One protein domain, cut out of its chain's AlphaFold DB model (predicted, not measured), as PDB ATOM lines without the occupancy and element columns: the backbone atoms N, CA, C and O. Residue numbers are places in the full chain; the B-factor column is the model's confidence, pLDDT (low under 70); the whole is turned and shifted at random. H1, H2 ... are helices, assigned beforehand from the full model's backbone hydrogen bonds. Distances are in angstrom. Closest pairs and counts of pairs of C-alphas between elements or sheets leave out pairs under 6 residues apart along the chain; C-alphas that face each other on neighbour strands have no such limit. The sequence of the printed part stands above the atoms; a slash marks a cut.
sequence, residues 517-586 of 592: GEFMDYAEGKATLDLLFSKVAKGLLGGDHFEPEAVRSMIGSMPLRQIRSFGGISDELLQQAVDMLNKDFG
ATOM      1  N   GLY A 517     147.752   6.702  25.815       74.56
ATOM      2  CA  GLY A 517     148.200   6.259  24.493       74.56
ATOM      3  C   GLY A 517     149.575   6.783  24.091       74.56
ATOM      4  O   GLY A 517     150.306   6.065  23.425       74.56
ATOM      5  N   GLU A 518     149.966   7.975  24.551       73.69
ATOM      6  CA  GLU A 518     151.242   8.602  24.179       73.69
ATOM      7  C   GLU A 518     152.468   7.868  24.745       73.69
ATOM      8  O   GLU A 518     153.564   7.988  24.201       73.69
ATOM      9  N   PHE A 519     152.308   7.106  25.834       69.44
ATOM     10  CA  PHE A 519     153.423   6.421  26.496       69.44
ATOM     11  C   PHE A 519     153.197   4.926  26.739       69.44
ATOM     12  O   PHE A 519     154.135   4.250  27.158       69.44
ATOM     13  N   MET A 520     151.996   4.385  26.494       68.81
ATOM     14  CA  MET A 520     151.677   2.975  26.767       68.81
ATOM     15  C   MET A 520     152.637   1.999  26.077       68.81
ATOM     16  O   MET A 520     153.094   1.053  26.717       68.81
ATOM     17  N   ASP A 521     153.016   2.264  24.827       59.22
ATOM     18  CA  ASP A 521     153.918   1.385  24.068       59.22
ATOM     19  C   ASP A 521     155.390   1.518  24.511       59.22
ATOM     20  O   ASP A 521     156.184   0.594  24.358       59.22
ATOM     21  N   TYR A 522     155.754   2.635  25.150       58.66
ATOM     22  CA  TYR A 522     157.065   2.839  25.785       58.66
ATOM     23  C   TYR A 522     157.132   2.282  27.217       58.66
ATOM     24  O   TYR A 522     158.214   2.154  27.800       58.66
ATOM     25  N   ALA A 523     155.969   2.001  27.802       55.09
ATOM     26  CA  ALA A 523     155.776   1.646  29.199       55.09
ATOM     27  C   ALA A 523     155.598   0.144  29.445       55.09
ATOM     28  O   ALA A 523     155.597  -0.272  30.607       55.09
ATOM     29  N   GLU A 524     155.445  -0.659  28.390       53.38
ATOM     30  CA  GLU A 524     155.182  -2.094  28.494       53.38
ATOM     31  C   GLU A 524     156.304  -2.795  29.291       53.38
ATOM     32  O   GLU A 524     157.485  -2.734  28.945       53.38
ATOM     33  N   GLY A 525     155.941  -3.406  30.429       52.25
ATOM     34  CA  GLY A 525     156.882  -4.052  31.355       52.25
ATOM     35  C   GLY A 525     157.418  -3.175  32.499       52.25
ATOM     36  O   GLY A 525     158.247  -3.646  33.284       52.25
ATOM     37  N   LYS A 526     156.957  -1.923  32.653       62.09
ATOM     38  CA  LYS A 526     157.265  -1.087  33.827       62.09
ATOM     39  C   LYS A 526     156.178  -1.200  34.903       62.09
ATOM     40  O   LYS A 526     155.105  -0.611  34.795       62.09
ATOM     41  N   ALA A 527     156.528  -1.841  36.022       59.97
ATOM     42  CA  ALA A 527     155.628  -2.163  37.139       59.97
ATOM     43  C   ALA A 527     154.781  -0.992  37.684       59.97
ATOM     44  O   ALA A 527     153.663  -1.194  38.158       59.97
ATOM     45  N   THR A 528     155.293   0.241  37.642       58.25
ATOM     46  CA  THR A 528     154.562   1.412  38.147       58.25
ATOM     47  C   THR A 528     153.419   1.838  37.221       58.25
ATOM     48  O   THR A 528     152.402   2.346  37.693       58.25
ATOM     49  N   LEU A 529     153.553   1.613  35.913       62.91
ATOM     50  CA  LEU A 529     152.554   2.000  34.914       62.91
ATOM     51  C   LEU A 529     151.438   0.962  34.820       62.91
ATOM     52  O   LEU A 529     150.269   1.343  34.780       62.91
ATOM     53  N   ASP A 530     151.774  -0.318  34.968       65.44
ATOM     54  CA  ASP A 530     150.794  -1.399  35.127       65.44
ATOM     55  C   ASP A 530     149.882  -1.165  36.347       65.44
ATOM     56  O   ASP A 530     148.675  -1.429  36.316       65.44
ATOM     57  N   LEU A 531     150.429  -0.601  37.430       66.94
ATOM     58  CA  LEU A 531     149.657  -0.239  38.621       66.94
ATOM     59  C   LEU A 531     148.697   0.936  38.369       66.94
ATOM     60  O   LEU A 531     147.556   0.906  38.834       66.94
ATOM     61  N   LEU A 532     149.135   1.975  37.656       66.69
ATOM     62  CA  LEU A 532     148.274   3.113  37.310       66.69
ATOM     63  C   LEU A 532     147.163   2.683  36.347       66.69
ATOM     64  O   LEU A 532     145.994   2.986  36.587       66.69
ATOM     65  N   PHE A 533     147.516   1.914  35.317       68.88
ATOM     66  CA  PHE A 533     146.582   1.374  34.333       68.88
ATOM     67  C   PHE A 533     145.537   0.463  34.987       68.88
ATOM     68  O   PHE A 533     144.337   0.661  34.803       68.88
ATOM     69  N   SER A 534     145.968  -0.478  35.833       68.88
ATOM     70  CA  SER A 534     145.058  -1.388  36.542       68.88
ATOM     71  C   SER A 534     144.095  -0.661  37.485       68.88
ATOM     72  O   SER A 534     142.930  -1.051  37.580       68.88
ATOM     73  N   LYS A 535     144.526   0.422  38.149       69.56
ATOM     74  CA  LYS A 535     143.640   1.246  38.990       69.56
ATOM     75  C   LYS A 535     142.569   1.969  38.178       69.56
ATOM     76  O   LYS A 535     141.408   1.947  38.584       69.56
ATOM     77  N   VAL A 536     142.938   2.576  37.048       71.81
ATOM     78  CA  VAL A 536     141.976   3.241  36.154       71.81
ATOM     79  C   VAL A 536     141.008   2.228  35.563       71.81
ATOM     80  O   VAL A 536     139.802   2.416  35.681       71.81
ATOM     81  N   ALA A 537     141.520   1.128  35.005       69.88
ATOM     82  CA  ALA A 537     140.703   0.069  34.419       69.88
ATOM     83  C   ALA A 537     139.677  -0.469  35.425       69.88
ATOM     84  O   ALA A 537     138.495  -0.593  35.111       69.88
ATOM     85  N   LYS A 538     140.105  -0.716  36.671       72.12
ATOM     86  CA  LYS A 538     139.231  -1.224  37.732       72.12
ATOM     87  C   LYS A 538     138.121  -0.242  38.118       72.12
ATOM     88  O   LYS A 538     136.993  -0.677  38.334       72.12
ATOM     89  N   GLY A 539     138.423   1.050  38.234       71.31
ATOM     90  CA  GLY A 539     137.419   2.044  38.622       71.31
ATOM     91  C   GLY A 539     136.507   2.503  37.484       71.31
ATOM     92  O   GLY A 539     135.380   2.914  37.744       71.31
ATOM     93  N   LEU A 540     136.960   2.391  36.234       69.06
ATOM     94  CA  LEU A 540     136.182   2.717  35.041       69.06
ATOM     95  C   LEU A 540     135.216   1.584  34.647       69.06
ATOM     96  O   LEU A 540     134.087   1.855  34.251       69.06
ATOM     97  N   LEU A 541     135.654   0.322  34.753       67.81
ATOM     98  CA  LEU A 541     134.967  -0.832  34.151       67.81
ATOM     99  C   LEU A 541     134.269  -1.758  35.156       67.81
ATOM    100  O   LEU A 541     133.668  -2.752  34.760       67.81
ATOM    101  N   GLY A 542     134.335  -1.467  36.458       62.34
ATOM    102  CA  GLY A 542     133.488  -2.124  37.461       62.34
ATOM    103  C   GLY A 542     133.702  -3.632  37.673       62.34
ATOM    104  O   GLY A 542     132.972  -4.219  38.463       62.34
ATOM    105  N   GLY A 543     134.710  -4.253  37.053       55.47
ATOM    106  CA  GLY A 543     135.085  -5.652  37.293       55.47
ATOM    107  C   GLY A 543     134.470  -6.705  36.362       55.47
ATOM    108  O   GLY A 543     134.734  -7.880  36.600       55.47
ATOM    109  N   ASP A 544     133.737  -6.324  35.307       47.97
ATOM    110  CA  ASP A 544     133.177  -7.269  34.323       47.97
ATOM    111  C   ASP A 544     133.904  -7.252  32.962       47.97
ATOM    112  O   ASP A 544     134.614  -6.309  32.614       47.97
ATOM    113  N   HIS A 545     133.750  -8.356  32.219       56.31
ATOM    114  CA  HIS A 545     134.471  -8.733  30.997       56.31
ATOM    115  C   HIS A 545     134.334  -7.731  29.835       56.31
ATOM    116  O   HIS A 545     133.356  -7.758  29.089       56.31
ATOM    117  N   PHE A 546     135.370  -6.922  29.623       56.22
ATOM    118  CA  PHE A 546     135.610  -6.216  28.365       56.22
ATOM    119  C   PHE A 546     136.730  -6.911  27.587       56.22
ATOM    120  O   PHE A 546     137.681  -7.420  28.184       56.22
ATOM    121  N   GLU A 547     136.634  -6.903  26.256       61.03
ATOM    122  CA  GLU A 547     137.732  -7.342  25.389       61.03
ATOM    123  C   GLU A 547     138.989  -6.493  25.675       61.03
ATOM    124  O   GLU A 547     138.886  -5.259  25.693       61.03
ATOM    125  N   PRO A 548     140.172  -7.104  25.902       65.88
ATOM    126  CA  PRO A 548     141.387  -6.391  26.314       65.88
ATOM    127  C   PRO A 548     141.765  -5.217  25.404       65.88
ATOM    128  O   PRO A 548     142.262  -4.191  25.870       65.88
ATOM    129  N   GLU A 549     141.490  -5.353  24.109       66.44
ATOM    130  CA  GLU A 549     141.780  -4.337  23.101       66.44
ATOM    131  C   GLU A 549     140.859  -3.116  23.233       66.44
ATOM    132  O   GLU A 549     141.339  -1.985  23.266       66.44
ATOM    133  N   ALA A 550     139.555  -3.324  23.452       68.19
ATOM    134  CA  ALA A 550     138.598  -2.239  23.676       68.19
ATOM    135  C   ALA A 550     138.912  -1.439  24.956       68.19
ATOM    136  O   ALA A 550     138.792  -0.212  24.971       68.19
ATOM    137  N   VAL A 551     139.369  -2.117  26.018       70.38
ATOM    138  CA  VAL A 551     139.828  -1.465  27.259       70.38
ATOM    139  C   VAL A 551     141.074  -0.622  27.017       70.38
ATOM    140  O   VAL A 551     141.137   0.524  27.465       70.38
ATOM    141  N   ARG A 552     142.057  -1.168  26.289       72.69
ATOM    142  CA  ARG A 552     143.294  -0.458  25.939       72.69
ATOM    143  C   ARG A 552     142.997   0.781  25.095       72.69
ATOM    144  O   ARG A 552     143.539   1.841  25.395       72.69
ATOM    145  N   SER A 553     142.092   0.691  24.118       76.88
ATOM    146  CA  SER A 553     141.662   1.845  23.316       76.88
ATOM    147  C   SER A 553     140.950   2.907  24.157       76.88
ATOM    148  O   SER A 553     141.270   4.088  24.038       76.88
ATOM    149  N   MET A 554     140.025   2.507  25.039       75.12
ATOM    150  CA  MET A 554     139.283   3.447  25.887       75.12
ATOM    151  C   MET A 554     140.211   4.199  26.845       75.12
ATOM    152  O   MET A 554     140.121   5.420  26.948       75.12
ATOM    153  N   ILE A 555     141.121   3.486  27.516       78.38
ATOM    154  CA  ILE A 555     142.085   4.099  28.437       78.38
ATOM    155  C   ILE A 555     143.115   4.930  27.673       78.38
ATOM    156  O   ILE A 555     143.507   5.993  28.149       78.38
ATOM    157  N   GLY A 556     143.515   4.505  26.472       79.19
ATOM    158  CA  GLY A 556     144.522   5.196  25.672       79.19
ATOM    159  C   GLY A 556     144.183   6.646  25.340       79.19
ATOM    160  O   GLY A 556     145.084   7.478  25.311       79.19
ATOM    161  N   SER A 557     142.905   6.983  25.172       82.00
ATOM    162  CA  SER A 557     142.469   8.367  24.937       82.00
ATOM    163  C   SER A 557     142.220   9.174  26.219       82.00
ATOM    164  O   SER A 557     141.869  10.353  26.143       82.00
ATOM    165  N   MET A 558     142.364   8.575  27.406       85.19
ATOM    166  CA  MET A 558     142.145   9.273  28.674       85.19
ATOM    167  C   MET A 558     143.390  10.076  29.072       85.19
ATOM    168  O   MET A 558     144.485   9.514  29.110       85.19
ATOM    169  N   PRO A 559     143.255  11.360  29.448       88.38
ATOM    170  CA  PRO A 559     144.356  12.113  30.034       88.38
ATOM    171  C   PRO A 559     144.666  11.607  31.448       88.38
ATOM    172  O   PRO A 559     143.750  11.252  32.200       88.38
ATOM    173  N   LEU A 560     145.939  11.655  31.850       85.44
ATOM    174  CA  LEU A 560     146.425  11.213  33.168       85.44
ATOM    175  C   LEU A 560     145.603  11.770  34.339       85.44
ATOM    176  O   LEU A 560     145.319  11.066  35.306       85.44
ATOM    177  N   ARG A 561     145.123  13.014  34.247       87.56
ATOM    178  CA  ARG A 561     144.281  13.629  35.285       87.56
ATOM    179  C   ARG A 561     143.001  12.866  35.620       87.56
ATOM    180  O   ARG A 561     142.458  13.058  36.709       87.56
ATOM    181  N   GLN A 562     142.495  12.029  34.710       85.88
ATOM    182  CA  GLN A 562     141.295  11.223  34.939       85.88
ATOM    183  C   GLN A 562     141.529  10.066  35.919       85.88
ATOM    184  O   GLN A 562     140.559   9.533  36.460       85.88
ATOM    185  N   ILE A 563     142.785   9.738  36.247       79.25
ATOM    186  CA  ILE A 563     143.095   8.802  37.337       79.25
ATOM    187  C   ILE A 563     142.559   9.335  38.676       79.25
ATOM    188  O   ILE A 563     142.227   8.542  39.553       79.25
ATOM    189  N   ARG A 564     142.393  10.655  38.851       82.38
ATOM    190  CA  ARG A 564     141.746  11.216  40.052       82.38
ATOM    191  C   ARG A 564     140.318  10.703  40.205       82.38
ATOM    192  O   ARG A 564     139.957  10.171  41.249       82.38
ATOM    193  N   SER A 565     139.540  10.808  39.132       82.44
ATOM    194  CA  SER A 565     138.123  10.447  39.125       82.44
ATOM    195  C   SER A 565     137.899   8.938  39.119       82.44
ATOM    196  O   SER A 565     137.032   8.454  39.839       82.44
ATOM    197  N   PHE A 566     138.671   8.190  38.325       78.56
ATOM    198  CA  PHE A 566     138.452   6.750  38.142       78.56
ATOM    199  C   PHE A 566     139.406   5.878  38.960       78.56
ATOM    200  O   PHE A 566     139.019   4.822  39.431       78.56
ATOM    201  N   GLY A 567     140.644   6.314  39.183       72.88
ATOM    202  CA  GLY A 567     141.620   5.600  40.014       72.88
ATOM    203  C   GLY A 567     141.613   6.005  41.493       72.88
ATOM    204  O   GLY A 567     142.302   5.363  42.288       72.88
ATOM    205  N   GLY A 568     140.871   7.058  41.865       79.44
ATOM    206  CA  GLY A 568     140.754   7.551  43.241       79.44
ATOM    207  C   GLY A 568     142.067   8.072  43.833       79.44
ATOM    208  O   GLY A 568     142.321   7.868  45.020       79.44
ATOM    209  N   ILE A 569     142.937   8.674  43.014       79.81
ATOM    210  CA  ILE A 569     144.253   9.171  43.455       79.81
ATOM    211  C   ILE A 569     144.216  10.661  43.842       79.81
ATOM    212  O   ILE A 569     143.416  11.413  43.288       79.81
ATOM    213  N   SER A 570     145.086  11.090  44.771       83.69
ATOM    214  CA  SER A 570     145.236  12.511  45.139       83.69
ATOM    215  C   SER A 570     145.949  13.319  44.044       83.69
ATOM    216  O   SER A 570     146.480  12.748  43.088       83.69
ATOM    217  N   ASP A 571     145.984  14.647  44.182       85.25
ATOM    218  CA  ASP A 571     146.779  15.505  43.293       85.25
ATOM    219  C   ASP A 571     148.295  15.260  43.471       85.25
ATOM    220  O   ASP A 571     149.038  15.327  42.498       85.25
ATOM    221  N   GLU A 572     148.767  14.886  44.670       83.38
ATOM    222  CA  GLU A 572     150.202  14.641  44.928       83.38
ATOM    223  C   GLU A 572     150.711  13.373  44.222       83.38
ATOM    224  O   GLU A 572     151.583  13.452  43.366       83.38
ATOM    225  N   LEU A 573     150.143  12.208  44.549       80.44
ATOM    226  CA  LEU A 573     149.470  11.382  43.553       80.44
ATOM    227  C   LEU A 573     149.846  11.503  42.063       80.44
ATOM    228  O   LEU A 573     150.787  10.912  41.530       80.44
ATOM    229  N   LEU A 574     148.983  12.261  41.388       83.75
ATOM    230  CA  LEU A 574     149.041  12.575  39.971       83.75
ATOM    231  C   LEU A 574     150.341  13.296  39.600       83.75
ATOM    232  O   LEU A 574     150.972  12.919  38.614       83.75
ATOM    233  N   GLN A 575     150.772  14.275  40.398       84.88
ATOM    234  CA  GLN A 575     152.006  15.012  40.135       84.88
ATOM    235  C   GLN A 575     153.233  14.093  40.190       84.88
ATOM    236  O   GLN A 575     154.085  14.165  39.312       84.88
ATOM    237  N   GLN A 576     153.295  13.157  41.140       82.25
ATOM    238  CA  GLN A 576     154.357  12.149  41.200       82.25
ATOM    239  C   GLN A 576     154.366  11.247  39.962       82.25
ATOM    240  O   GLN A 576     155.439  10.879  39.487       82.25
ATOM    241  N   ALA A 577     153.194  10.895  39.423       78.50
ATOM    242  CA  ALA A 577     153.105  10.127  38.184       78.50
ATOM    243  C   ALA A 577     153.628  10.933  36.983       78.50
ATOM    244  O   ALA A 577     154.409  10.404  36.195       78.50
ATOM    245  N   VAL A 578     153.260  12.214  36.877       83.75
ATOM    246  CA  VAL A 578     153.763  13.131  35.841       83.75
ATOM    247  C   VAL A 578     155.280  13.320  35.955       83.75
ATOM    248  O   VAL A 578     155.992  13.170  34.964       83.75
ATOM    249  N   ASP A 579     155.799  13.581  37.154       83.38
ATOM    250  CA  ASP A 579     157.233  13.759  37.406       83.38
ATOM    251  C   ASP A 579     158.023  12.482  37.102       83.38
ATOM    252  O   ASP A 579     159.106  12.533  36.520       83.38
ATOM    253  N   MET A 580     157.474  11.318  37.460       77.81
ATOM    254  CA  MET A 580     158.078  10.030  37.141       77.81
ATOM    255  C   MET A 580     158.105   9.796  35.632       77.81
ATOM    256  O   MET A 580     159.144   9.398  35.120       77.81
ATOM    257  N   LEU A 581     157.017  10.073  34.910       77.88
ATOM    258  CA  LEU A 581     156.993   9.974  33.451       77.88
ATOM    259  C   LEU A 581     158.023  10.917  32.810       77.88
ATOM    260  O   LEU A 581     158.779  10.499  31.939       77.88
ATOM    261  N   ASN A 582     158.138  12.151  33.298       79.69
ATOM    262  CA  ASN A 582     159.169  13.094  32.859       79.69
ATOM    263  C   ASN A 582     160.596  12.664  33.222       79.69
ATOM    264  O   ASN A 582     161.537  13.019  32.526       79.69
ATOM    265  N   LYS A 583     160.790  11.896  34.290       75.75
ATOM    266  CA  LYS A 583     162.100  11.338  34.647       75.75
ATOM    267  C   LYS A 583     162.458  10.110  33.808       75.75
ATOM    268  O   LYS A 583     163.614   9.920  33.445       75.75
ATOM    269  N   ASP A 584     161.475   9.254  33.557       69.75
ATOM    270  CA  ASP A 584     161.642   7.964  32.893       69.75
ATOM    271  C   ASP A 584     161.686   8.081  31.366       69.75
ATOM    272  O   ASP A 584     162.326   7.261  30.699       69.75
ATOM    273  N   PHE A 585     160.977   9.077  30.834       68.12
ATOM    274  CA  PHE A 585     160.794   9.318  29.407       68.12
ATOM    275  C   PHE A 585     161.156  10.746  28.995       68.12
ATOM    276  O   PHE A 585     161.511  10.966  27.840       68.12
ATOM    277  N   GLY A 586     161.110  11.710  29.916       57.62
ATOM    278  CA  GLY A 586     161.521  13.074  29.613       57.62
ATOM    279  C   GLY A 586     163.034  13.255  29.600       57.62
ATOM    280  O   GLY A 586     163.791  12.524  30.239       57.62
TER     281      GLY A 586
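This is residues 517 to 586 of the 592 residues of the protein "Beta-glucosidase-related glycosidases" of Eubacterium siraeum CAG:80 (UniProt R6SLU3). Helix H2 runs through the middle, with H4 crossing it and H3 packed about perpendicular on part of it. H5 meets H4 at one of its ends and reaches away, while residues 542 to 550 stick out. The printed part has 70 residues with five named helices, in the order H1, H2, H3, H4, H5, and no named strand; its class is all helix. It is compact, with a radius of gyration of the C-alphas of 11.8 A and spans of 34 by 25 by 20 A.

H2, residues 527 to 541, is the longest helix by residues and measures 20.9 A, from C-alpha 527 at (155.628, -2.163, 37.139) to C-alpha 541 at (134.967, -0.832, 34.151). H4 is residues 560 to 567, 10.1 A, and H3 is residues 548 to 556, 12.0 A. H5, residues 571 to 584, measures 19.6 A and ends at C-alpha 584, (161.642, 7.964, 32.893). H1 is residues 520 to 523, 4.9 A.

H2 and H4 touch at a steep tilt of 56 degrees, the same way; their closest C-alphas, Val 536 and Gly 567, are 4.5 A apart. H2 touches H3 with residues 533 to 537 alone, about perpendicular at 82 degrees, closest at the C-alphas of Ala 537 and Ile 555, 7.3 A. H5 touches H4 with residues 571 to 574 alone, at 45 degrees, a steep tilt, opposite ways; the closest C-alphas, Arg 561 and Leu 574, are 6.8 A apart. Helix packing is mostly crossed: of these three pairs, 0 are at a shallow tilt. H2 and H5 are near each other, with 7 pairs of C-alphas within 10 A. H1 is close to but not clearly touching H2, the closest C-alphas, Ala 523 and Leu 529, being 6.6 A apart. H3 and H5 are apart. Every O i to N i+4 pair is within hydrogen-bond range in H2, H3 and H5; H4 has 2 of 4, and H1 is too short for such a pair.

The farthest C-alphas, Asp 544 and Gly 586, are 35.2 A apart. The printed part has no cut and no long link. Mean pLDDT of the printed part is 71.9; residues 519 to 535, 537, 540 to 550 and 584 to 586 are under 70.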